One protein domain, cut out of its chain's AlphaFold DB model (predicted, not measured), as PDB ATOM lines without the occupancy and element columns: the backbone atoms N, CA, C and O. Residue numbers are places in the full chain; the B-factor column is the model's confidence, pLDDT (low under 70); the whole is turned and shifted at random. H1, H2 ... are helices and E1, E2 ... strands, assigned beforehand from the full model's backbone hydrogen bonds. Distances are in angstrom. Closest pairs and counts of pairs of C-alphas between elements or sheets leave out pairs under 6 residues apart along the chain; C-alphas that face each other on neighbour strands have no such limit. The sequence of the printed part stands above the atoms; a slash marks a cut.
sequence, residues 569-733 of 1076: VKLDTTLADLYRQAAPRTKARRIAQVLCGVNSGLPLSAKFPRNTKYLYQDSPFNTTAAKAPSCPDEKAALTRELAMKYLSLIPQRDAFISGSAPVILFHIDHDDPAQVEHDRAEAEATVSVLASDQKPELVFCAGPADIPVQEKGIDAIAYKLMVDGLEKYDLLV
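This is residues 569 to 733 of the 1076 residues of the protein "ATP-grasp domain-containing protein" of Verticillium dahliae (UniProt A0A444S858). A small, strongly twisted sheet of four short strands has two helices, H3 and H4, side by side over it; long H3 runs past the sheet, its residues 632 to 642 beyond it, and short H2 is off the sheet and apart from H3. H1 packs near E1. The 165 printed residues hold H1 E1 H2 H3 E2 H4 E3 E4, with under half in named elements; the class is mixed. The sheet's order is E3 E2 E1 E4, parallel. The whole is compact, radius of gyration of the C-alphas 16.5 A, spanning 51 by 32 by 29 A.

The strands are E3, residues 697 to 701, 12.8 A; E2, 662 to 666, 13.1 A; E1, 591 to 594; and E4, 716 to 719, ending at C-alpha (-2.324, -8.543, 51.895). H3, 632 to 656, spans 34.9 A and H4, 673 to 689, 25.8 A. H1, 575 to 582, begins at C-alpha (-9.546, -9.876, 60.605); H2 is 619 to 622.

In range are N 663 and O 697 of E2 and E3, 2.9 A; N 664 and O 593 of E2 and E1, 2.8 A; N 592 and O 716 of E1 and E4, 2.9 A. H3 is on the sheet, over E2, height 8.4 A, along the strands. H4 is on it, height 9.4 A. H3 residues 648 to 656 touch H4, closest C-alphas Phe 656 and Val 687, 5.7 A; their tilt of 33 degrees is shallow, only just. H1's O i to N i+4 pairs are within hydrogen-bond range; H3 has 18 of 21, H4 12 of 13; H2 is too short for one.

The printed part has no cut. Links E1 to H2 and E3 to E4 are long. Residues 583 to 586 and 625 to 630 are under 70 pLDDT.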
ATOM      1  N   VAL A 569     -21.185 -21.488  62.202       95.69
ATOM      2  CA  VAL A 569     -19.915 -21.126  62.838       95.69
ATOM      3  C   VAL A 569     -19.946 -19.634  63.167       95.69
ATOM      4  O   VAL A 569     -20.207 -18.803  62.294       95.69
ATOM      5  N   LYS A 570     -19.672 -19.273  64.424       94.88
ATOM      6  CA  LYS A 570     -19.441 -17.881  64.831       94.88
ATOM      7  C   LYS A 570     -18.044 -17.753  65.423       94.88
ATOM      8  O   LYS A 570     -17.678 -18.528  66.304       94.88
ATOM      9  N   LEU A 571     -17.297 -16.773  64.930       97.50
ATOM     10  CA  LEU A 571     -15.941 -16.470  65.369       97.50
ATOM     11  C   LEU A 571     -15.955 -15.485  66.542       97.50
ATOM     12  O   LEU A 571     -16.822 -14.609  66.611       97.50
ATOM     13  N   ASP A 572     -14.973 -15.594  67.434       96.31
ATOM     14  CA  ASP A 572     -14.796 -14.696  68.588       96.31
ATOM     15  C   ASP A 572     -14.428 -13.261  68.172       96.31
ATOM     16  O   ASP A 572     -14.827 -12.285  68.805       96.31
ATOM     17  N   THR A 573     -13.679 -13.136  67.078       96.00
ATOM     18  CA  THR A 573     -13.354 -11.889  66.375       96.00
ATOM     19  C   THR A 573     -12.988 -12.239  64.926       96.00
ATOM     20  O   THR A 573     -12.925 -13.413  64.566       96.00
ATOM     21  N   THR A 574     -12.758 -11.245  64.074       96.06
ATOM     22  CA  THR A 574     -12.409 -11.435  62.655       96.06
ATOM     23  C   THR A 574     -11.236 -10.543  62.255       96.06
ATOM     24  O   THR A 574     -10.934  -9.579  62.961       96.06
ATOM     25  N   LEU A 575     -10.584 -10.794  61.110       94.19
ATOM     26  CA  LEU A 575      -9.546  -9.876  60.605       94.19
ATOM     27  C   LEU A 575     -10.100  -8.452  60.432       94.19
ATOM     28  O   LEU A 575      -9.449  -7.490  60.839       94.19
ATOM     29  N   ALA A 576     -11.323  -8.305  59.912       93.06
ATOM     30  CA  ALA A 576     -11.998  -7.013  59.806       93.06
ATOM     31  C   ALA A 576     -12.180  -6.327  61.173       93.06
ATOM     32  O   ALA A 576     -11.997  -5.113  61.275       93.06
ATOM     33  N   ASP A 577     -12.530  -7.075  62.222       92.81
ATOM     34  CA  ASP A 577     -12.658  -6.538  63.582       92.81
ATOM     35  C   ASP A 577     -11.302  -6.163  64.184       92.81
ATOM     36  O   ASP A 577     -11.209  -5.138  64.860       92.81
ATOM     37  N   LEU A 578     -10.257  -6.954  63.930       92.31
ATOM     38  CA  LEU A 578      -8.898  -6.686  64.401       92.31
ATOM     39  C   LEU A 578      -8.328  -5.423  63.746       92.31
ATOM     40  O   LEU A 578      -7.960  -4.503  64.473       92.31
ATOM     41  N   TYR A 579      -8.372  -5.288  62.413       90.75
ATOM     42  CA  TYR A 579      -7.955  -4.051  61.732       90.75
ATOM     43  C   TYR A 579      -8.747  -2.822  62.224       90.75
ATOM     44  O   TYR A 579      -8.150  -1.783  62.503       90.75
ATOM     45  N   ARG A 580     -10.075  -2.936  62.414       87.12
ATOM     46  CA  ARG A 580     -10.929  -1.836  62.919       87.12
ATOM     47  C   ARG A 580     -10.668  -1.444  64.383       87.12
ATOM     48  O   ARG A 580     -11.056  -0.345  64.786       87.12
ATOM     49  N   GLN A 581     -10.053  -2.321  65.178       84.19
ATOM     50  CA  GLN A 581      -9.642  -2.053  66.563       84.19
ATOM     51  C   GLN A 581      -8.206  -1.530  66.651       84.19
ATOM     52  O   GLN A 581      -7.944  -0.591  67.397       84.19
ATOM     53  N   ALA A 582      -7.296  -2.135  65.891       75.00
ATOM     54  CA  ALA A 582      -5.851  -1.967  66.007       75.00
ATOM     55  C   ALA A 582      -5.313  -0.633  65.469       75.00
ATOM     56  O   ALA A 582      -4.211  -0.229  65.842       75.00
ATOM     57  N   ALA A 583      -6.062   0.021  64.579       67.75
ATOM     58  CA  ALA A 583      -5.566   1.112  63.750       67.75
ATOM     59  C   ALA A 583      -6.574   2.276  63.642       67.75
ATOM     60  O   ALA A 583      -7.495   2.238  62.813       67.75
ATOM     61  N   PRO A 584      -6.432   3.347  64.447       65.69
ATOM     62  CA  PRO A 584      -7.257   4.546  64.331       65.69
ATOM     63  C   PRO A 584      -7.274   5.154  62.921       65.69
ATOM     64  O   PRO A 584      -8.309   5.693  62.522       65.69
ATOM     65  N   ARG A 585      -6.180   5.041  62.145       67.19
ATOM     66  CA  ARG A 585      -6.116   5.547  60.759       67.19
ATOM     67  C   ARG A 585      -6.973   4.734  59.781       67.19
ATOM     68  O   ARG A 585      -7.374   5.261  58.744       67.19
ATOM     69  N   THR A 586      -7.267   3.467  60.082       66.69
ATOM     70  CA  THR A 586      -8.028   2.566  59.192       66.69
ATOM     71  C   THR A 586      -9.456   2.296  59.651       66.69
ATOM     72  O   THR A 586     -10.261   1.811  58.864       66.69
ATOM     73  N   LYS A 587      -9.809   2.665  60.886       72.19
ATOM     74  CA  LYS A 587     -11.119   2.437  61.520       72.19
ATOM     75  C   LYS A 587     -12.350   2.855  60.695       72.19
ATOM     76  O   LYS A 587     -13.441   2.345  60.941       72.19
ATOM     77  N   ALA A 588     -12.184   3.776  59.743       75.50
ATOM     78  CA  ALA A 588     -13.224   4.237  58.817       75.50
ATOM     79  C   ALA A 588     -13.001   3.833  57.340       75.50
ATOM     80  O   ALA A 588     -13.826   4.188  56.503       75.50
ATOM     81  N   ARG A 589     -11.914   3.117  57.014       87.19
ATOM     82  CA  ARG A 589     -11.543   2.679  55.655       87.19
ATOM     83  C   ARG A 589     -12.135   1.299  55.343       87.19
ATOM     84  O   ARG A 589     -12.037   0.378  56.155       87.19
ATOM     85  N   ARG A 590     -12.665   1.108  54.133       92.25
ATOM     86  CA  ARG A 590     -12.987  -0.207  53.560       92.25
ATOM     87  C   ARG A 590     -11.695  -0.902  53.118       92.25
ATOM     88  O   ARG A 590     -11.309  -0.822  51.955       92.25
ATOM     89  N   ILE A 591     -11.025  -1.569  54.059       93.69
ATOM     90  CA  ILE A 591      -9.862  -2.420  53.767       93.69
ATOM     91  C   ILE A 591     -10.340  -3.720  53.108       93.69
ATOM     92  O   ILE A 591     -11.096  -4.473  53.725       93.69
ATOM     93  N   ALA A 592      -9.867  -4.003  51.896       96.94
ATOM     94  CA  ALA A 592      -9.976  -5.322  51.276       96.94
ATOM     95  C   ALA A 592      -8.772  -6.206  51.638       96.94
ATOM     96  O   ALA A 592      -7.688  -5.694  51.913       96.94
ATOM     97  N   GLN A 593      -8.957  -7.526  51.624       96.88
ATOM     98  CA  GLN A 593      -7.917  -8.512  51.925       96.88
ATOM     99  C   GLN A 593      -7.503  -9.268  50.651       96.88
ATOM    100  O   GLN A 593      -8.358  -9.851  49.988       96.88
ATOM    101  N   VAL A 594      -6.207  -9.301  50.323       97.94
ATOM    102  CA  VAL A 594      -5.628 -10.180  49.285       97.94
ATOM    103  C   VAL A 594      -4.853 -11.300  49.980       97.94
ATOM    104  O   VAL A 594      -3.774 -11.082  50.526       97.94
ATOM    105  N   LEU A 595      -5.427 -12.502  50.003       96.12
ATOM    106  CA  LEU A 595      -4.995 -13.578  50.908       96.12
ATOM    107  C   LEU A 595      -4.305 -14.751  50.193       96.12
ATOM    108  O   LEU A 595      -4.102 -15.802  50.793       96.12
ATOM    109  N   CYS A 596      -3.937 -14.583  48.922       93.88
ATOM    110  CA  CYS A 596      -3.315 -15.625  48.110       93.88
ATOM    111  C   CYS A 596      -1.849 -15.900  48.448       93.88
ATOM    112  O   CYS A 596      -1.152 -15.114  49.094       93.88
ATOM    113  N   GLY A 597      -1.394 -17.065  47.989       91.62
ATOM    114  CA  GLY A 597       0.025 -17.330  47.811       91.62
ATOM    115  C   GLY A 597       0.570 -16.706  46.525       91.62
ATOM    116  O   GLY A 597      -0.151 -16.076  45.749       91.62
ATOM    117  N   VAL A 598       1.862 -16.917  46.305       91.38
ATOM    118  CA  VAL A 598       2.613 -16.491  45.119       91.38
ATOM    119  C   VAL A 598       3.678 -17.538  44.813       91.38
ATOM    120  O   VAL A 598       4.220 -18.145  45.734       91.38
ATOM    121  N   ASN A 599       4.023 -17.712  43.539       90.81
ATOM    122  CA  ASN A 599       5.204 -18.467  43.121       90.81
ATOM    123  C   ASN A 599       6.106 -17.555  42.268       90.81
ATOM    124  O   ASN A 599       5.617 -16.651  41.590       90.81
ATOM    125  N   SER A 600       7.423 -17.761  42.335       91.12
ATOM    126  CA  SER A 600       8.419 -16.929  41.632       91.12
ATOM    127  C   SER A 600       9.198 -17.674  40.536       91.12
ATOM    128  O   SER A 600       9.901 -17.047  39.741       91.12
ATOM    129  N   GLY A 601       9.093 -19.006  40.486       86.56
ATOM    130  CA  GLY A 601       9.662 -19.850  39.432       86.56
ATOM    131  C   GLY A 601       8.698 -20.068  38.263       86.56
ATOM    132  O   GLY A 601       9.120 -20.014  37.113       86.56
ATOM    133  N   LEU A 602       7.407 -20.245  38.555       86.44
ATOM    134  CA  LEU A 602       6.323 -20.489  37.602       86.44
ATOM    135  C   LEU A 602       5.200 -19.445  37.778       86.44
ATOM    136  O   LEU A 602       4.982 -18.971  38.896       86.44
ATOM    137  N   PRO A 603       4.481 -19.063  36.704       89.94
ATOM    138  CA  PRO A 603       3.208 -18.358  36.835       89.94
ATOM    139  C   PRO A 603       2.147 -19.291  37.434       89.94
ATOM    140  O   PRO A 603       2.249 -20.504  37.287       89.94
ATOM    141  N   LEU A 604       1.117 -18.732  38.073       91.00
ATOM    142  CA  LEU A 604      -0.019 -19.514  38.585       91.00
ATOM    143  C   LEU A 604      -1.188 -19.547  37.591       91.00
ATOM    144  O   LEU A 604      -1.903 -20.537  37.514       91.00
ATOM    145  N   SER A 605      -1.359 -18.493  36.789       90.38
ATOM    146  CA  SER A 605      -2.269 -18.489  35.638       90.38
ATOM    147  C   SER A 605      -1.804 -17.479  34.584       90.38
ATOM    148  O   SER A 605      -0.892 -16.685  34.828       90.38
ATOM    149  N   ALA A 606      -2.456 -17.440  33.419       87.69
ATOM    150  CA  ALA A 606      -2.177 -16.437  32.384       87.69
ATOM    151  C   ALA A 606      -2.428 -14.979  32.841       87.69
ATOM    152  O   ALA A 606      -1.965 -14.039  32.192       87.69
ATOM    153  N   LYS A 607      -3.158 -14.785  33.949       91.06
ATOM    154  CA  LYS A 607      -3.443 -13.480  34.574       91.06
ATOM    155  C   LYS A 607      -2.706 -13.279  35.904       91.06
ATOM    156  O   LYS A 607      -2.570 -12.143  36.354       91.06
ATOM    157  N   PHE A 608      -2.211 -14.358  36.514       93.69
ATOM    158  CA  PHE A 608      -1.394 -14.349  37.726       93.69
ATOM    159  C   PHE A 608       0.049 -14.777  37.377       93.69
ATOM    160  O   PHE A 608       0.404 -15.955  37.525       93.69
ATOM    161  N   PRO A 609       0.887 -13.851  36.865       91.62
ATOM    162  CA  PRO A 609       2.270 -14.149  36.501       91.62
ATOM    163  C   PRO A 609       3.120 -14.484  37.734       91.62
ATOM    164  O   PRO A 609       2.737 -14.197  38.869       91.62
ATOM    165  N   ARG A 610       4.304 -15.064  37.505       91.44
ATOM    166  CA  ARG A 610       5.278 -15.319  38.576       91.44
ATOM    167  C   ARG A 610       5.706 -14.000  39.230       91.44
ATOM    168  O   ARG A 610       5.905 -13.012  38.523       91.44
ATOM    169  N   ASN A 611       5.920 -14.001  40.541       93.06
ATOM    170  CA  ASN A 611       6.566 -12.881  41.224       93.06
ATOM    171  C   ASN A 611       8.020 -12.734  40.742       93.06
ATOM    172  O   ASN A 611       8.743 -13.719  40.565       93.06
ATOM    173  N   THR A 612       8.454 -11.493  40.537       91.88
ATOM    174  CA  THR A 612       9.776 -11.136  40.001       91.88
ATOM    175  C   THR A 612      10.516 -10.130  40.876       91.88
ATOM    176  O   THR A 612      11.729 -10.267  41.049       91.88
ATOM    177  N   LYS A 613       9.815  -9.163  41.481       94.00
ATOM    178  CA  LYS A 613      10.397  -8.248  42.466       94.00
ATOM    179  C   LYS A 613      10.430  -8.910  43.841       94.00
ATOM    180  O   LYS A 613      11.505  -9.063  44.420       94.00
ATOM    181  N   TYR A 614       9.281  -9.366  44.333       95.06
ATOM    182  CA  TYR A 614       9.159  -9.943  45.672       95.06
ATOM    183  C   TYR A 614       9.342 -11.459  45.635       95.06
ATOM    184  O   TYR A 614       8.381 -12.217  45.511       95.06
ATOM    185  N   LEU A 615      10.595 -11.912  45.714       93.06
ATOM    186  CA  LEU A 615      10.915 -13.340  45.687       93.06
ATOM    187  C   LEU A 615      10.337 -14.059  46.916       93.06
ATOM    188  O   LEU A 615      10.625 -13.678  48.051       93.06
ATOM    189  N   TYR A 616       9.606 -15.140  46.655       91.62
ATOM    190  CA  TYR A 616       9.231 -16.181  47.614       91.62
ATOM    191  C   TYR A 616       9.480 -17.558  46.988       91.62
ATOM    192  O   TYR A 616       9.253 -17.745  45.787       91.62
ATOM    193  N   GLN A 617       9.952 -18.508  47.796       88.88
ATOM    194  CA  GLN A 617      10.367 -19.839  47.355       88.88
ATOM    195  C   GLN A 617       9.533 -20.930  48.039       88.88
ATOM    196  O   GLN A 617       9.337 -20.904  49.250       88.88
ATOM    197  N   ASP A 618       9.080 -21.919  47.284       86.50
ATOM    198  CA  ASP A 618       8.369 -23.098  47.783       86.50
ATOM    199  C   ASP A 618       9.171 -24.381  47.514       86.50
ATOM    200  O   ASP A 618      10.339 -24.320  47.107       86.50
ATOM    201  N   SER A 619       8.581 -25.550  47.781       82.62
ATOM    202  CA  SER A 619       9.258 -26.832  47.564       82.62
ATOM    203  C   SER A 619       9.688 -27.008  46.096       82.62
ATOM    204  O   SER A 619      10.883 -27.199  45.891       82.62
ATOM    205  N   PRO A 620       8.831 -26.809  45.066       82.50
ATOM    206  CA  PRO A 620       9.261 -26.809  43.661       82.50
ATOM    207  C   PRO A 620      10.398 -25.832  43.324       82.50
ATOM    208  O   PRO A 620      11.308 -26.175  42.560       82.50
ATOM    209  N   PHE A 621      10.410 -24.626  43.908       85.50
ATOM    210  CA  PHE A 621      11.540 -23.708  43.730       85.50
ATOM    211  C   PHE A 621      12.850 -24.297  44.286       85.50
ATOM    212  O   PHE A 621      13.900 -24.125  43.664       85.50
ATOM    213  N   ASN A 622      12.788 -25.061  45.379       84.19
ATOM    214  CA  ASN A 622      13.930 -25.699  46.046       84.19
ATOM    215  C   ASN A 622      14.220 -27.153  45.604       84.19
ATOM    216  O   ASN A 622      15.196 -27.740  46.061       84.19
ATOM    217  N   THR A 623      13.440 -27.735  44.692       79.88
ATOM    218  CA  THR A 623      13.708 -29.064  44.112       79.88
ATOM    219  C   THR A 623      14.946 -29.042  43.197       79.88
ATOM    220  O   THR A 623      15.118 -28.098  42.418       79.88
ATOM    221  N   THR A 624      15.805 -30.069  43.246       75.75
ATOM    222  CA  THR A 624      16.975 -30.199  42.349       75.75
ATOM    223  C   THR A 624      16.564 -30.490  40.902       75.75
ATOM    224  O   THR A 624      15.457 -30.962  40.641       75.75
ATOM    225  N   ALA A 625      17.444 -30.216  39.933       66.06
ATOM    226  CA  ALA A 625      17.131 -30.376  38.508       66.06
ATOM    227  C   ALA A 625      16.679 -31.805  38.140       66.06
ATOM    228  O   ALA A 625      15.736 -31.964  37.372       66.06
ATOM    229  N   ALA A 626      17.277 -32.836  38.751       58.75
ATOM    230  CA  ALA A 626      16.930 -34.243  38.525       58.75
ATOM    231  C   ALA A 626      15.534 -34.656  39.047       58.75
ATOM    232  O   ALA A 626      15.071 -35.752  38.746       58.75
ATOM    233  N   LYS A 627      14.876 -33.798  39.839       61.81
ATOM    234  CA  LYS A 627      13.530 -34.006  40.401       61.81
ATOM    235  C   LYS A 627      12.516 -32.952  39.930       61.81
ATOM    236  O   LYS A 627      11.381 -32.943  40.398       61.81
ATOM    237  N   ALA A 628      12.919 -32.033  39.054       62.47
ATOM    238  CA  ALA A 628      12.021 -31.037  38.481       62.47
ATOM    239  C   ALA A 628      11.156 -31.666  37.369       62.47
ATOM    240  O   ALA A 628      11.649 -32.543  36.656       62.47
ATOM    241  N   PRO A 629       9.897 -31.221  37.173       65.88
ATOM    242  CA  PRO A 629       9.067 -31.701  36.071       65.88
ATOM    243  C   PRO A 629       9.757 -31.416  34.735       65.88
ATOM    244  O   PRO A 629      10.208 -30.298  34.470       65.88
ATOM    245  N   SER A 630       9.854 -32.447  33.903       64.69
ATOM    246  CA  SER A 630      10.688 -32.477  32.704       64.69
ATOM    247  C   SER A 630       9.900 -32.059  31.462       64.69
ATOM    248  O   SER A 630      10.316 -31.152  30.731       64.69
ATOM    249  N   CYS A 631       8.719 -32.650  31.268       74.00
ATOM    250  CA  CYS A 631       7.884 -32.443  30.090       74.00
ATOM    251  C   CYS A 631       6.844 -31.316  30.291       74.00
ATOM    252  O   CYS A 631       6.621 -30.857  31.418       74.00
ATOM    253  N   PRO A 632       6.189 -30.836  29.214       72.38
ATOM    254  CA  PRO A 632       5.158 -29.801  29.313       72.38
ATOM    255  C   PRO A 632       3.960 -30.202  30.183       72.38
ATOM    256  O   PRO A 632       3.454 -29.363  30.923       72.38
ATOM    257  N   ASP A 633       3.538 -31.468  30.138       73.94
ATOM    258  CA  ASP A 633       2.348 -31.942  30.856       73.94
ATOM    259  C   ASP A 633       2.594 -32.051  32.369       73.94
ATOM    260  O   ASP A 633       1.757 -31.625  33.161       73.94
ATOM    261  N   GLU A 634       3.783 -32.512  32.780       74.81
ATOM    262  CA  GLU A 634       4.242 -32.485  34.179       74.81
ATOM    263  C   GLU A 634       4.301 -31.039  34.710       74.81
ATOM    264  O   GLU A 634       3.830 -30.749  35.812       74.81
ATOM    265  N   LYS A 635       4.820 -30.099  33.902       75.00
ATOM    266  CA  LYS A 635       4.857 -28.663  34.238       75.00
ATOM    267  C   LYS A 635       3.447 -28.061  34.335       75.00
ATOM    268  O   LYS A 635       3.196 -27.250  35.226       75.00
ATOM    269  N   ALA A 636       2.519 -28.463  33.467       81.19
ATOM    270  CA  ALA A 636       1.128 -28.007  33.487       81.19
ATOM    271  C   ALA A 636       0.339 -28.570  34.683       81.19
ATOM    272  O   ALA A 636      -0.429 -27.833  35.304       81.19
ATOM    273  N   ALA A 637       0.556 -29.840  35.041       82.31
ATOM    274  CA  ALA A 637      -0.035 -30.464  36.224       82.31
ATOM    275  C   ALA A 637       0.423 -29.764  37.512       82.31
ATOM    276  O   ALA A 637      -0.420 -29.305  38.281       82.31
ATOM    277  N   LEU A 638       1.738 -29.569  37.686       84.25
ATOM    278  CA  LEU A 638       2.290 -28.817  38.819       84.25
ATOM    279  C   LEU A 638       1.760 -27.375  38.863       84.25
ATOM    280  O   LEU A 638       1.410 -26.871  39.927       84.25
ATOM    281  N   THR A 639       1.659 -26.701  37.712       87.12
ATOM    282  CA  THR A 639       1.104 -25.337  37.651       87.12
ATOM    283  C   THR A 639      -0.346 -25.303  38.145       87.12
ATOM    284  O   THR A 639      -0.698 -24.419  38.924       87.12
ATOM    285  N   ARG A 640      -1.177 -26.289  37.765       87.69
ATOM    286  CA  ARG A 640      -2.557 -26.421  38.263       87.69
ATOM    287  C   ARG A 640      -2.592 -26.668  39.771       87.69
ATOM    288  O   ARG A 640      -3.355 -26.005  40.463       87.69
ATOM    289  N   GLU A 641      -1.763 -27.573  40.286       87.94
ATOM    290  CA  GLU A 641      -1.666 -27.878  41.720       87.94
ATOM    291  C   GLU A 641      -1.326 -26.631  42.553       87.94
ATOM    292  O   GLU A 641      -2.042 -26.280  43.496       87.94
ATOM    293  N   LEU A 642      -0.287 -25.895  42.145       90.12
ATOM    294  CA  LEU A 642       0.122 -24.654  42.802       90.12
ATOM    295  C   LEU A 642      -0.953 -23.563  42.679       90.12
ATOM    296  O   LEU A 642      -1.179 -22.824  43.639       90.12
ATOM    297  N   ALA A 643      -1.662 -23.478  41.549       93.00
ATOM    298  CA  ALA A 643      -2.786 -22.558  41.386       93.00
ATOM    299  C   ALA A 643      -3.952 -22.898  42.333       93.00
ATOM    300  O   ALA A 643      -4.447 -22.007  43.020       93.00
ATOM    301  N   MET A 644      -4.340 -24.174  42.456       93.06
ATOM    302  CA  MET A 644      -5.356 -24.620  43.422       93.06
ATOM    303  C   MET A 644      -4.954 -24.251  44.858       93.06
ATOM    304  O   MET A 644      -5.735 -23.634  45.589       93.06
ATOM    305  N   LYS A 645      -3.709 -24.546  45.249       91.81
ATOM    306  CA  LYS A 645      -3.194 -24.280  46.601       91.81
ATOM    307  C   LYS A 645      -3.117 -22.785  46.931       91.81
ATOM    308  O   LYS A 645      -3.547 -22.368  48.008       91.81
ATOM    309  N   TYR A 646      -2.588 -21.971  46.015       93.94
ATOM    310  CA  TYR A 646      -2.299 -20.557  46.267       93.94
ATOM    311  C   TYR A 646      -3.427 -19.586  45.901       93.94
ATOM    312  O   TYR A 646      -3.516 -18.542  46.550       93.94
ATOM    313  N   LEU A 647      -4.268 -19.892  44.906       95.44
ATOM    314  CA  LEU A 647      -5.364 -19.019  44.455       95.44
ATOM    315  C   LEU A 647      -6.737 -19.430  45.006       95.44
ATOM    316  O   LEU A 647      -7.618 -18.576  45.082       95.44
ATOM    317  N   SER A 648      -6.907 -20.685  45.446       95.00
ATOM    318  CA  SER A 648      -8.169 -21.176  46.018       95.00
ATOM    319  C   SER A 648      -8.061 -21.539  47.503       95.00
ATOM    320  O   SER A 648      -8.630 -20.827  48.329       95.00
ATOM    321  N   LEU A 649      -7.303 -22.576  47.886       95.38
ATOM    322  CA  LEU A 649      -7.330 -23.113  49.262       95.38
ATOM    323  C   LEU A 649      -6.908 -22.090  50.325       95.38
ATOM    324  O   LEU A 649      -7.670 -21.783  51.244       95.38
ATOM    325  N   ILE A 650      -5.710 -21.515  50.180       94.31
ATOM    326  CA  ILE A 650      -5.175 -20.543  51.143       94.31
ATOM    327  C   ILE A 650      -6.063 -19.280  51.222       94.31
ATOM    328  O   ILE A 650      -6.408 -18.888  52.340       94.31
ATOM    329  N   PRO A 651      -6.513 -18.677  50.100       95.94
ATOM    330  CA  PRO A 651      -7.527 -17.627  50.123       95.94
ATOM    331  C   PRO A 651      -8.837 -18.010  50.800       95.94
ATOM    332  O   PRO A 651      -9.346 -17.199  51.560       95.94
ATOM    333  N   GLN A 652      -9.381 -19.208  50.571       97.12
ATOM    334  CA  GLN A 652     -10.623 -19.656  51.209       97.12
ATOM    335  C   GLN A 652     -10.477 -19.778  52.733       97.12
ATOM    336  O   GLN A 652     -11.284 -19.204  53.467       97.12
ATOM    337  N   ARG A 653      -9.421 -20.451  53.213       96.00
ATOM    338  CA  ARG A 653      -9.144 -20.623  54.651       96.00
ATOM    339  C   ARG A 653      -8.985 -19.282  55.359       96.00
ATOM    340  O   ARG A 653      -9.519 -19.069  56.446       96.00
ATOM    341  N   ASP A 654      -8.275 -18.354  54.731       96.31
ATOM    342  CA  ASP A 654      -8.053 -17.025  55.283       96.31
ATOM    343  C   ASP A 654      -9.283 -16.092  55.064       96.31
ATOM    344  O   ASP A 654      -9.523 -15.167  55.847       96.31
ATOM    345  N   ALA A 655     -10.139 -16.349  54.064       97.50
ATOM    346  CA  ALA A 655     -11.439 -15.686  53.890       97.50
ATOM    347  C   ALA A 655     -12.431 -16.084  54.989       97.50
ATOM    348  O   ALA A 655     -13.163 -15.229  55.488       97.50
ATOM    349  N   PHE A 656     -12.413 -17.352  55.412       97.38
ATOM    350  CA  PHE A 656     -13.252 -17.889  56.487       97.38
ATOM    351  C   PHE A 656     -13.143 -17.059  57.779       97.38
ATOM    352  O   PHE A 656     -14.132 -16.841  58.472       97.38
ATOM    353  N   ILE A 657     -11.950 -16.525  58.066       96.56
ATOM    354  CA  ILE A 657     -11.649 -15.700  59.249       96.56
ATOM    355  C   ILE A 657     -11.709 -14.184  59.000       96.56
ATOM    356  O   ILE A 657     -11.500 -13.383  59.919       96.56
ATOM    357  N   SER A 658     -11.969 -13.758  57.762       96.56
ATOM    358  CA  SER A 658     -11.848 -12.350  57.373       96.56
ATOM    359  C   SER A 658     -12.938 -11.451  57.954       96.56
ATOM    360  O   SER A 658     -12.703 -10.255  58.143       96.56
ATOM    361  N   GLY A 659     -14.107 -12.004  58.286       95.56
ATOM    362  CA  GLY A 659     -15.273 -11.208  58.666       95.56
ATOM    363  C   GLY A 659     -15.875 -10.483  57.465       95.56
ATOM    364  O   GLY A 659     -15.545 -10.774  56.321       95.56
ATOM    365  N   SER A 660     -16.700  -9.467  57.715       92.94
ATOM    366  CA  SER A 660     -17.398  -8.667  56.692       92.94
ATOM    367  C   SER A 660     -16.515  -7.707  55.861       92.94
ATOM    368  O   SER A 660     -16.997  -6.702  55.331       92.94
ATOM    369  N   ALA A 661     -15.218  -8.003  55.724       93.50
ATOM    370  CA  ALA A 661     -14.339  -7.342  54.760       93.50
ATOM    371  C   ALA A 661     -14.574  -7.873  53.329       93.50
ATOM    372  O   ALA A 661     -14.985  -9.024  53.156       93.50
ATOM    373  N   PRO A 662     -14.268  -7.080  52.286       97.44
ATOM    374  CA  PRO A 662     -14.058  -7.613  50.948       97.44
ATOM    375  C   PRO A 662     -12.815  -8.504  50.928       97.44
ATOM    376  O   PRO A 662     -11.740  -8.070  51.345       97.44
ATOM    377  N   VAL A 663     -12.944  -9.723  50.413       98.38
ATOM    378  CA  VAL A 663     -11.812 -10.616  50.148       98.38
ATOM    379  C   VAL A 663     -11.649 -10.737  48.643       98.38
ATOM    380  O   VAL A 663     -12.591 -11.102  47.940       98.38
ATOM    381  N   ILE A 664     -10.461 -10.399  48.150       98.31
ATOM    382  CA  ILE A 664     -10.127 -10.486  46.735       98.31
ATOM    383  C   ILE A 664      -9.693 -11.917  46.421       98.31
ATOM    384  O   ILE A 664      -8.754 -12.433  47.030       98.31
ATOM    385  N   LEU A 665     -10.374 -12.530  45.457       97.75
ATOM    386  CA  LEU A 665     -10.088 -13.861  44.935       97.75
ATOM    387  C   LEU A 665      -9.701 -13.764  43.452       97.75
ATOM    388  O   LEU A 665     -10.150 -12.863  42.735       97.75
ATOM    389  N   PHE A 666      -8.866 -14.696  42.999       96.19
ATOM    390  CA  PHE A 666      -8.381 -14.766  41.621       96.19
ATOM    391  C   PHE A 666      -8.743 -16.115  41.021       96.19
ATOM    392  O   PHE A 666      -8.657 -17.135  41.703       96.19
ATOM    393  N   HIS A 667      -9.130 -16.115  39.750       93.19
ATOM    394  CA  HIS A 667      -9.488 -17.345  39.059       93.19
ATOM    395  C   HIS A 667      -8.263 -18.190  38.702       93.19
ATOM    396  O   HIS A 667      -7.221 -17.653  38.307       93.19
ATOM    397  N   ILE A 668      -8.408 -19.513  38.813       91.88
ATOM    398  CA  ILE A 668      -7.374 -20.481  38.408       91.88
ATOM    399  C   ILE A 668      -7.212 -20.438  36.885       91.88
ATOM    400  O   ILE A 668      -6.099 -20.287  36.382       91.88
ATOM    401  N   ASP A 669      -8.335 -20.450  36.166       89.69
ATOM    402  CA  ASP A 669      -8.412 -19.975  34.788       89.69
ATOM    403  C   ASP A 669      -9.592 -19.003  34.665       89.69
ATOM    404  O   ASP A 669     -10.746 -19.364  34.887       89.69
ATOM    405  N   HIS A 670      -9.290 -17.745  34.346       88.19
ATOM    406  CA  HIS A 670     -10.290 -16.703  34.108       88.19
ATOM    407  C   HIS A 670     -10.993 -16.876  32.751       88.19
ATOM    408  O   HIS A 670     -12.107 -16.388  32.564       88.19
ATOM    409  N   ASP A 671     -10.336 -17.530  31.791       89.44
ATOM    410  CA  ASP A 671     -10.777 -17.573  30.402       89.44
ATOM    411  C   ASP A 671     -11.588 -18.869  30.083       89.44
ATOM    412  O   ASP A 671     -12.194 -18.946  29.012       89.44
ATOM    413  N   ASP A 672     -11.723 -19.824  31.033       90.94
ATOM    414  CA  ASP A 672     -12.773 -20.876  31.061       90.94
ATOM    415  C   ASP A 672     -13.972 -20.458  31.954       90.94
ATOM    416  O   ASP A 672     -13.867 -20.484  33.184       90.94
ATOM    417  N   PRO A 673     -15.161 -20.165  31.387       91.94
ATOM    418  CA  PRO A 673     -16.356 -19.826  32.164       91.94
ATOM    419  C   PRO A 673     -16.819 -20.912  33.148       91.94
ATOM    420  O   PRO A 673     -17.445 -20.588  34.157       91.94
ATOM    421  N   ALA A 674     -16.537 -22.189  32.876       91.50
ATOM    422  CA  ALA A 674     -16.879 -23.280  33.787       91.50
ATOM    423  C   ALA A 674     -15.874 -23.405  34.947       91.50
ATOM    424  O   ALA A 674     -16.236 -23.915  36.006       91.50
ATOM    425  N   GLN A 675     -14.649 -22.896  34.782       91.81
ATOM    426  CA  GLN A 675     -13.689 -22.742  35.873       91.81
ATOM    427  C   GLN A 675     -14.056 -21.547  36.758       91.81
ATOM    428  O   GLN A 675     -14.094 -21.673  37.979       91.81
ATOM    429  N   VAL A 676     -14.436 -20.425  36.139       93.50
ATOM    430  CA  VAL A 676     -14.913 -19.213  36.826       93.50
ATOM    431  C   VAL A 676     -16.100 -19.486  37.759       93.50
ATOM    432  O   VAL A 676     -16.138 -18.964  38.874       93.50
ATOM    433  N   GLU A 677     -17.058 -20.314  37.330       95.19
ATOM    434  CA  GLU A 677     -18.210 -20.700  38.158       95.19
ATOM    435  C   GLU A 677     -17.838 -21.714  39.255       95.19
ATOM    436  O   GLU A 677     -18.376 -21.652  40.360       95.19
ATOM    437  N   HIS A 678     -16.885 -22.615  38.995       95.06
ATOM    438  CA  HIS A 678     -16.412 -23.593  39.983       95.06
ATOM    439  C   HIS A 678     -15.603 -22.937  41.110       95.06
ATOM    440  O   HIS A 678     -15.918 -23.136  42.282       95.06
ATOM    441  N   ASP A 679     -14.643 -22.069  40.770       95.00
ATOM    442  CA  ASP A 679     -13.876 -21.256  41.730       95.00
ATOM    443  C   ASP A 679     -14.808 -20.473  42.673       95.00
ATOM    444  O   ASP A 679     -14.556 -20.354  43.877       95.00
ATOM    445  N   ARG A 680     -15.911 -19.954  42.114       96.50
ATOM    446  CA  ARG A 680     -16.976 -19.269  42.848       96.50
ATOM    447  C   ARG A 680     -17.714 -20.207  43.792       96.50
ATOM    448  O   ARG A 680     -17.794 -19.908  44.983       96.50
ATOM    449  N   ALA A 681     -18.272 -21.293  43.260       96.12
ATOM    450  CA  ALA A 681     -19.097 -22.225  44.018       96.12
ATOM    451  C   ALA A 681     -18.329 -22.811  45.211       96.12
ATOM    452  O   ALA A 681     -18.872 -22.879  46.312       96.12
ATOM    453  N   GLU A 682     -17.051 -23.145  45.018       95.69
ATOM    454  CA  GLU A 682     -16.176 -23.654  46.073       95.69
ATOM    455  C   GLU A 682     -15.990 -22.647  47.218       95.69
ATOM    456  O   GLU A 682     -16.252 -22.963  48.382       95.69
ATOM    457  N   ALA A 683     -15.611 -21.404  46.906       96.25
ATOM    458  CA  ALA A 683     -15.395 -20.389  47.933       96.25
ATOM    459  C   ALA A 683     -16.700 -19.955  48.628       96.25
ATOM    460  O   ALA A 683     -16.719 -19.782  49.851       96.25
ATOM    461  N   GLU A 684     -17.798 -19.804  47.878       97.06
ATOM    462  CA  GLU A 684     -19.111 -19.431  48.419       97.06
ATOM    463  C   GLU A 684     -19.700 -20.542  49.308       97.06
ATOM    464  O   GLU A 684     -20.276 -20.236  50.358       97.06
ATOM    465  N   ALA A 685     -19.494 -21.821  48.964       95.81
ATOM    466  CA  ALA A 685     -19.875 -22.961  49.798       95.81
ATOM    467  C   ALA A 685     -19.063 -23.022  51.101       95.81
ATOM    468  O   ALA A 685     -19.641 -23.202  52.174       95.81
ATOM    469  N   THR A 686     -17.748 -22.800  51.047       95.50
ATOM    470  CA  THR A 686     -16.879 -22.798  52.235       95.50
ATOM    471  C   THR A 686     -17.274 -21.713  53.247       95.50
ATOM    472  O   THR A 686     -17.444 -22.006  54.431       95.50
ATOM    473  N   VAL A 687     -17.524 -20.470  52.813       96.44
ATOM    474  CA  VAL A 687     -17.967 -19.395  53.733       96.44
ATOM    475  C   VAL A 687     -19.466 -19.460  54.078       96.44
ATOM    476  O   VAL A 687     -19.970 -18.636  54.849       96.44
ATOM    477  N   SER A 688     -20.212 -20.431  53.534       95.12
ATOM    478  CA  SER A 688     -21.665 -20.535  53.721       95.12
ATOM    479  C   SER A 688     -22.082 -20.820  55.170       95.12
ATOM    480  O   SER A 688     -23.150 -20.360  55.583       95.12
ATOM    481  N   VAL A 689     -21.231 -21.491  55.953       94.50
ATOM    482  CA  VAL A 689     -21.502 -21.873  57.353       94.50
ATOM    483  C   VAL A 689     -21.315 -20.732  58.358       94.50
ATOM    484  O   VAL A 689     -21.767 -20.841  59.495       94.50
ATOM    485  N   LEU A 690     -20.669 -19.625  57.976       96.69
ATOM    486  CA  LEU A 690     -20.409 -18.504  58.886       96.69
ATOM    487  C   LEU A 690     -21.694 -17.762  59.290       96.69
ATOM    488  O   LEU A 690     -22.661 -17.666  58.528       96.69
ATOM    489  N   ALA A 691     -21.680 -17.146  60.472       95.44
ATOM    490  CA  ALA A 691     -22.705 -16.198  60.895       95.44
ATOM    491  C   ALA A 691     -22.822 -15.021  59.901       95.44
ATOM    492  O   ALA A 691     -21.825 -14.526  59.377       95.44
ATOM    493  N   SER A 692     -24.044 -14.553  59.628       93.12
ATOM    494  CA  SER A 692     -24.307 -13.575  58.558       93.12
ATOM    495  C   SER A 692     -23.704 -12.184  58.792       93.12
ATOM    496  O   SER A 692     -23.535 -11.436  57.834       93.12
ATOM    497  N   ASP A 693     -23.342 -11.847  60.031       93.25
ATOM    498  CA  ASP A 693     -22.586 -10.644  60.397       93.25
ATOM    499  C   ASP A 693     -21.063 -10.779  60.174       93.25
ATOM    500  O   ASP A 693     -20.342  -9.778  60.179       93.25
ATOM    501  N   GLN A 694     -20.581 -12.003  59.934       95.75
ATOM    502  CA  GLN A 694     -19.167 -12.363  59.764       95.75
ATOM    503  C   GLN A 694     -18.832 -12.942  58.375       95.75
ATOM    504  O   GLN A 694     -17.670 -13.246  58.120       95.75
ATOM    505  N   LYS A 695     -19.797 -13.063  57.454       95.69
ATOM    506  CA  LYS A 695     -19.517 -13.484  56.070       95.69
ATOM    507  C   LYS A 695     -18.747 -12.403  55.289       95.69
ATOM    508  O   LYS A 695     -19.193 -11.251  55.301       95.69
ATOM    509  N   PRO A 696     -17.652 -12.747  54.586       97.19
ATOM    510  CA  PRO A 696     -16.928 -11.815  53.722       97.19
ATOM    511  C   PRO A 696     -17.702 -11.472  52.445       97.19
ATOM    512  O   PRO A 696     -18.526 -12.250  51.963       97.19
ATOM    513  N   GLU A 697     -17.388 -10.320  51.849       96.38
ATOM    514  CA  GLU A 697     -17.764 -10.039  50.460       96.38
ATOM    515  C   GLU A 697     -16.703 -10.658  49.540       96.38
ATOM    516  O   GLU A 697     -15.604 -10.119  49.412       96.38
ATOM    517  N   LEU A 698     -17.015 -11.783  48.894       97.88
ATOM    518  CA  LEU A 698     -16.099 -12.413  47.941       97.88
ATOM    519  C   LEU A 698     -16.070 -11.622  46.622       97.88
ATOM    520  O   LEU A 698     -17.072 -11.516  45.910       97.88
ATOM    521  N   VAL A 699     -14.909 -11.053  46.294       97.56
ATOM    522  CA  VAL A 699     -14.676 -10.235  45.097       97.56
ATOM    523  C   VAL A 699     -13.691 -10.955  44.185       97.56
ATOM    524  O   VAL A 699     -12.478 -10.851  44.342       97.56
ATOM    525  N   PHE A 700     -14.230 -11.679  43.210       96.12
ATOM    526  CA  PHE A 700     -13.440 -12.325  42.167       96.12
ATOM    527  C   PHE A 700     -12.986 -11.326  41.094       96.12
ATOM    528  O   PHE A 700     -13.748 -10.437  40.708       96.12
ATOM    529  N   CYS A 701     -11.761 -11.490  40.596       92.81
ATOM    530  CA  CYS A 701     -11.216 -10.740  39.463       92.81
ATOM    531  C   CYS A 701     -10.166 -11.565  38.695       92.81
ATOM    532  O   CYS A 701      -9.766 -12.644  39.131       92.81
ATOM    533  N   ALA A 702      -9.739 -11.074  37.526       88.44
ATOM    534  CA  ALA A 702      -8.861 -11.821  36.622       88.44
ATOM    535  C   ALA A 702      -7.465 -12.089  37.209       88.44
ATOM    536  O   ALA A 702      -6.950 -13.193  37.083       88.44
ATOM    537  N   GLY A 703      -6.858 -11.095  37.859       93.19
ATOM    538  CA  GLY A 703      -5.503 -11.184  38.400       93.19
ATOM    539  C   GLY A 703      -5.160  -9.996  39.306       93.19
ATOM    540  O   GLY A 703      -5.953  -9.056  39.418       93.19
ATOM    541  N   PRO A 704      -3.976  -9.991  39.945       94.81
ATOM    542  CA  PRO A 704      -3.601  -9.005  40.964       94.81
ATOM    543  C   PRO A 704      -3.492  -7.572  40.426       94.81
ATOM    544  O   PRO A 704      -3.525  -6.625  41.204       94.81
ATOM    545  N   ALA A 705      -3.400  -7.402  39.104       93.06
ATOM    546  CA  ALA A 705      -3.421  -6.105  38.440       93.06
ATOM    547  C   ALA A 705      -4.838  -5.615  38.062       93.06
ATOM    548  O   ALA A 705      -4.964  -4.480  37.615       93.06
ATOM    549  N   ASP A 706      -5.896  -6.409  38.236       93.75
ATOM    550  CA  ASP A 706      -7.248  -6.096  37.739       93.75
ATOM    551  C   ASP A 706      -8.294  -6.011  38.870       93.75
ATOM    552  O   ASP A 706      -9.488  -6.231  38.670       93.75
ATOM    553  N   ILE A 707      -7.847  -5.662  40.082       96.19
ATOM    554  CA  ILE A 707      -8.702  -5.513  41.268       96.19
ATOM    555  C   ILE A 707      -9.610  -4.270  41.117       96.19
ATOM    556  O   ILE A 707      -9.087  -3.157  40.960       96.19
ATOM    557  N   PRO A 708     -10.951  -4.408  41.216       95.62
ATOM    558  CA  PRO A 708     -11.923  -3.347  40.918       95.62
ATOM    559  C   PRO A 708     -12.130  -2.368  42.093       95.62
ATOM    560  O   PRO A 708     -13.247  -2.150  42.568       95.62
ATOM    561  N   VAL A 709     -11.043  -1.763  42.589       96.19
ATOM    562  CA  VAL A 709     -11.052  -0.959  43.830       96.19
ATOM    563  C   VAL A 709     -12.041   0.212  43.813       96.19
ATOM    564  O   VAL A 709     -12.705   0.458  44.816       96.19
ATOM    565  N   GLN A 710     -12.204   0.892  42.672       93.50
ATOM    566  CA  GLN A 710     -13.130   2.025  42.546       93.50
ATOM    567  C   GLN A 710     -14.599   1.580  42.571       93.50
ATOM    568  O   GLN A 710     -15.420   2.203  43.238       93.50
ATOM    569  N   GLU A 711     -14.930   0.484  41.884       94.75
ATOM    570  CA  GLU A 711     -16.303  -0.037  41.789       94.75
ATOM    571  C   GLU A 711     -16.783  -0.636  43.117       94.75
ATOM    572  O   GLU A 711     -17.959  -0.538  43.465       94.75
ATOM    573  N   LYS A 712     -15.855  -1.226  43.879       94.94
ATOM    574  CA  LYS A 712     -16.102  -1.806  45.206       94.94
ATOM    575  C   LYS A 712     -15.921  -0.820  46.365       94.94
ATOM    576  O   LYS A 712     -16.138  -1.207  47.514       94.94
ATOM    577  N   GLY A 713     -15.538   0.430  46.087       95.19
ATOM    578  CA  GLY A 713     -15.301   1.466  47.098       95.19
ATOM    579  C   GLY A 713     -14.220   1.088  48.114       95.19
ATOM    580  O   GLY A 713     -14.390   1.340  49.304       95.19
ATOM    581  N   ILE A 714     -13.166   0.401  47.667       96.06
ATOM    582  CA  ILE A 714     -12.066  -0.089  48.504       96.06
ATOM    583  C   ILE A 714     -11.089   1.064  48.756       96.06
ATOM    584  O   ILE A 714     -10.490   1.587  47.820       96.06
ATOM    585  N   ASP A 715     -10.913   1.431  50.026       94.50
ATOM    586  CA  ASP A 715     -10.032   2.526  50.450       94.50
ATOM    587  C   ASP A 715      -8.573   2.087  50.629       94.50
ATOM    588  O   ASP A 715      -7.687   2.938  50.687       94.50
ATOM    589  N   ALA A 716      -8.326   0.790  50.839       94.06
ATOM    590  CA  ALA A 716      -6.995   0.209  51.016       94.06
ATOM    591  C   ALA A 716      -7.004  -1.306  50.773       94.06
ATOM    592  O   ALA A 716      -8.027  -1.961  50.977       94.06
ATOM    593  N   ILE A 717      -5.845  -1.880  50.447       96.38
ATOM    594  CA  ILE A 717      -5.630  -3.332  50.432       96.38
ATOM    595  C   ILE A 717      -4.649  -3.724  51.546       96.38
ATOM    596  O   ILE A 717      -3.522  -3.231  51.603       96.38
ATOM    597  N   ALA A 718      -5.069  -4.647  52.409       95.56
ATOM    598  CA  ALA A 718      -4.181  -5.462  53.232       95.56
ATOM    599  C   ALA A 718      -3.929  -6.801  52.520       95.56
ATOM    600  O   ALA A 718      -4.796  -7.290  51.792       95.56
ATOM    601  N   TYR A 719      -2.746  -7.389  52.688       96.56
ATOM    602  CA  TYR A 719      -2.324  -8.543  51.895       96.56
ATOM    603  C   TYR A 719      -1.467  -9.527  52.707       96.56
ATOM    604  O   TYR A 719      -0.736  -9.132  53.612       96.56
ATOM    605  N   LYS A 720      -1.587 -10.826  52.401       95.12
ATOM    606  CA  LYS A 720      -0.890 -11.920  53.107       95.12
ATOM    607  C   LYS A 720       0.587 -12.025  52.716       95.12
ATOM    608  O   LYS A 720       1.430 -12.296  53.568       95.12
ATOM    609  N   LEU A 721       0.884 -11.835  51.434       94.31
ATOM    610  CA  LEU A 721       2.215 -11.862  50.825       94.31
ATOM    611  C   LEU A 721       2.253 -10.828  49.702       94.31
ATOM    612  O   LEU A 721       1.230 -10.597  49.052       94.31
ATOM    613  N   MET A 722       3.404 -10.195  49.477       94.88
ATOM    614  CA  MET A 722       3.489  -9.141  48.471       94.88
ATOM    615  C   MET A 722       3.472  -9.739  47.060       94.88
ATOM    616  O   MET A 722       4.390 -10.461  46.675       94.88
ATOM    617  N   VAL A 723       2.437  -9.426  46.281       95.38
ATOM    618  CA  VAL A 723       2.310  -9.819  44.868       95.38
ATOM    619  C   VAL A 723       2.725  -8.636  43.999       95.38
ATOM    620  O   VAL A 723       2.160  -7.560  44.172       95.38
ATOM    621  N   ASP A 724       3.643  -8.811  43.042       95.62
ATOM    622  CA  ASP A 724       4.178  -7.710  42.210       95.62
ATOM    623  C   ASP A 724       3.067  -6.808  41.611       95.62
ATOM    624  O   ASP A 724       3.171  -5.582  41.608       95.62
ATOM    625  N   GLY A 725       1.949  -7.396  41.164       95.12
ATOM    626  CA  GLY A 725       0.811  -6.664  40.581       95.12
ATOM    627  C   GLY A 725       0.080  -5.692  41.525       95.12
ATOM    628  O   GLY A 725      -0.691  -4.857  41.044       95.12
ATOM    629  N   LEU A 726       0.320  -5.773  42.840       97.00
ATOM    630  CA  LEU A 726      -0.320  -4.932  43.856       97.00
ATOM    631  C   LEU A 726       0.342  -3.557  44.045       97.00
ATOM    632  O   LEU A 726      -0.303  -2.672  44.605       97.00
ATOM    633  N   GLU A 727       1.578  -3.336  43.572       94.44
ATOM    634  CA  GLU A 727       2.353  -2.098  43.828       94.44
ATOM    635  C   GLU A 727       1.646  -0.793  43.407       94.44
ATOM    636  O   GLU A 727       2.005   0.288  43.867       94.44
ATOM    637  N   LYS A 728       0.642  -0.877  42.527       93.69
ATOM    638  CA  LYS A 728      -0.100   0.274  41.986       93.69
ATOM    639  C   LYS A 728      -1.337   0.700  42.792       93.69
ATOM    640  O   LYS A 728      -2.048   1.602  42.346       93.69
ATOM    641  N   TYR A 729      -1.644   0.031  43.902       96.44
ATOM    642  CA  TYR A 729      -2.819   0.306  44.739       96.44
ATOM    643  C   TYR A 729      -2.436   0.990  46.059       96.44
ATOM    644  O   TYR A 729      -1.283   0.953  46.483       96.44
ATOM    645  N   ASP A 730      -3.418   1.575  46.749       95.25
ATOM    646  CA  ASP A 730      -3.241   2.056  48.123       95.25
ATOM    647  C   ASP A 730      -3.128   0.862  49.086       95.25
ATOM    648  O   ASP A 730      -4.122   0.298  49.551       95.25
ATOM    649  N   LEU A 731      -1.895   0.449  49.366       95.31
ATOM    650  CA  LEU A 731      -1.589  -0.668  50.256       95.31
ATOM    651  C   LEU A 731      -1.496  -0.211  51.718       95.31
ATOM    652  O   LEU A 731      -0.999   0.877  52.012       95.31
ATOM    653  N   LEU A 732      -1.984  -1.041  52.646       91.94
ATOM    654  CA  LEU A 732      -2.004  -0.716  54.078       91.94
ATOM    655  C   LEU A 732      -0.600  -0.712  54.705       91.94
ATOM    656  O   LEU A 732      -0.306   0.139  55.537       91.94
ATOM    657  N   VAL A 733       0.257  -1.641  54.279       93.12
ATOM    658  CA  VAL A 733       1.684  -1.696  54.621       93.12
ATOM    659  C   VAL A 733       2.478  -1.521  53.329       93.12
ATOM    660  O   VAL A 733       2.080  -2.038  52.281       93.12
TER     661      VAL A 733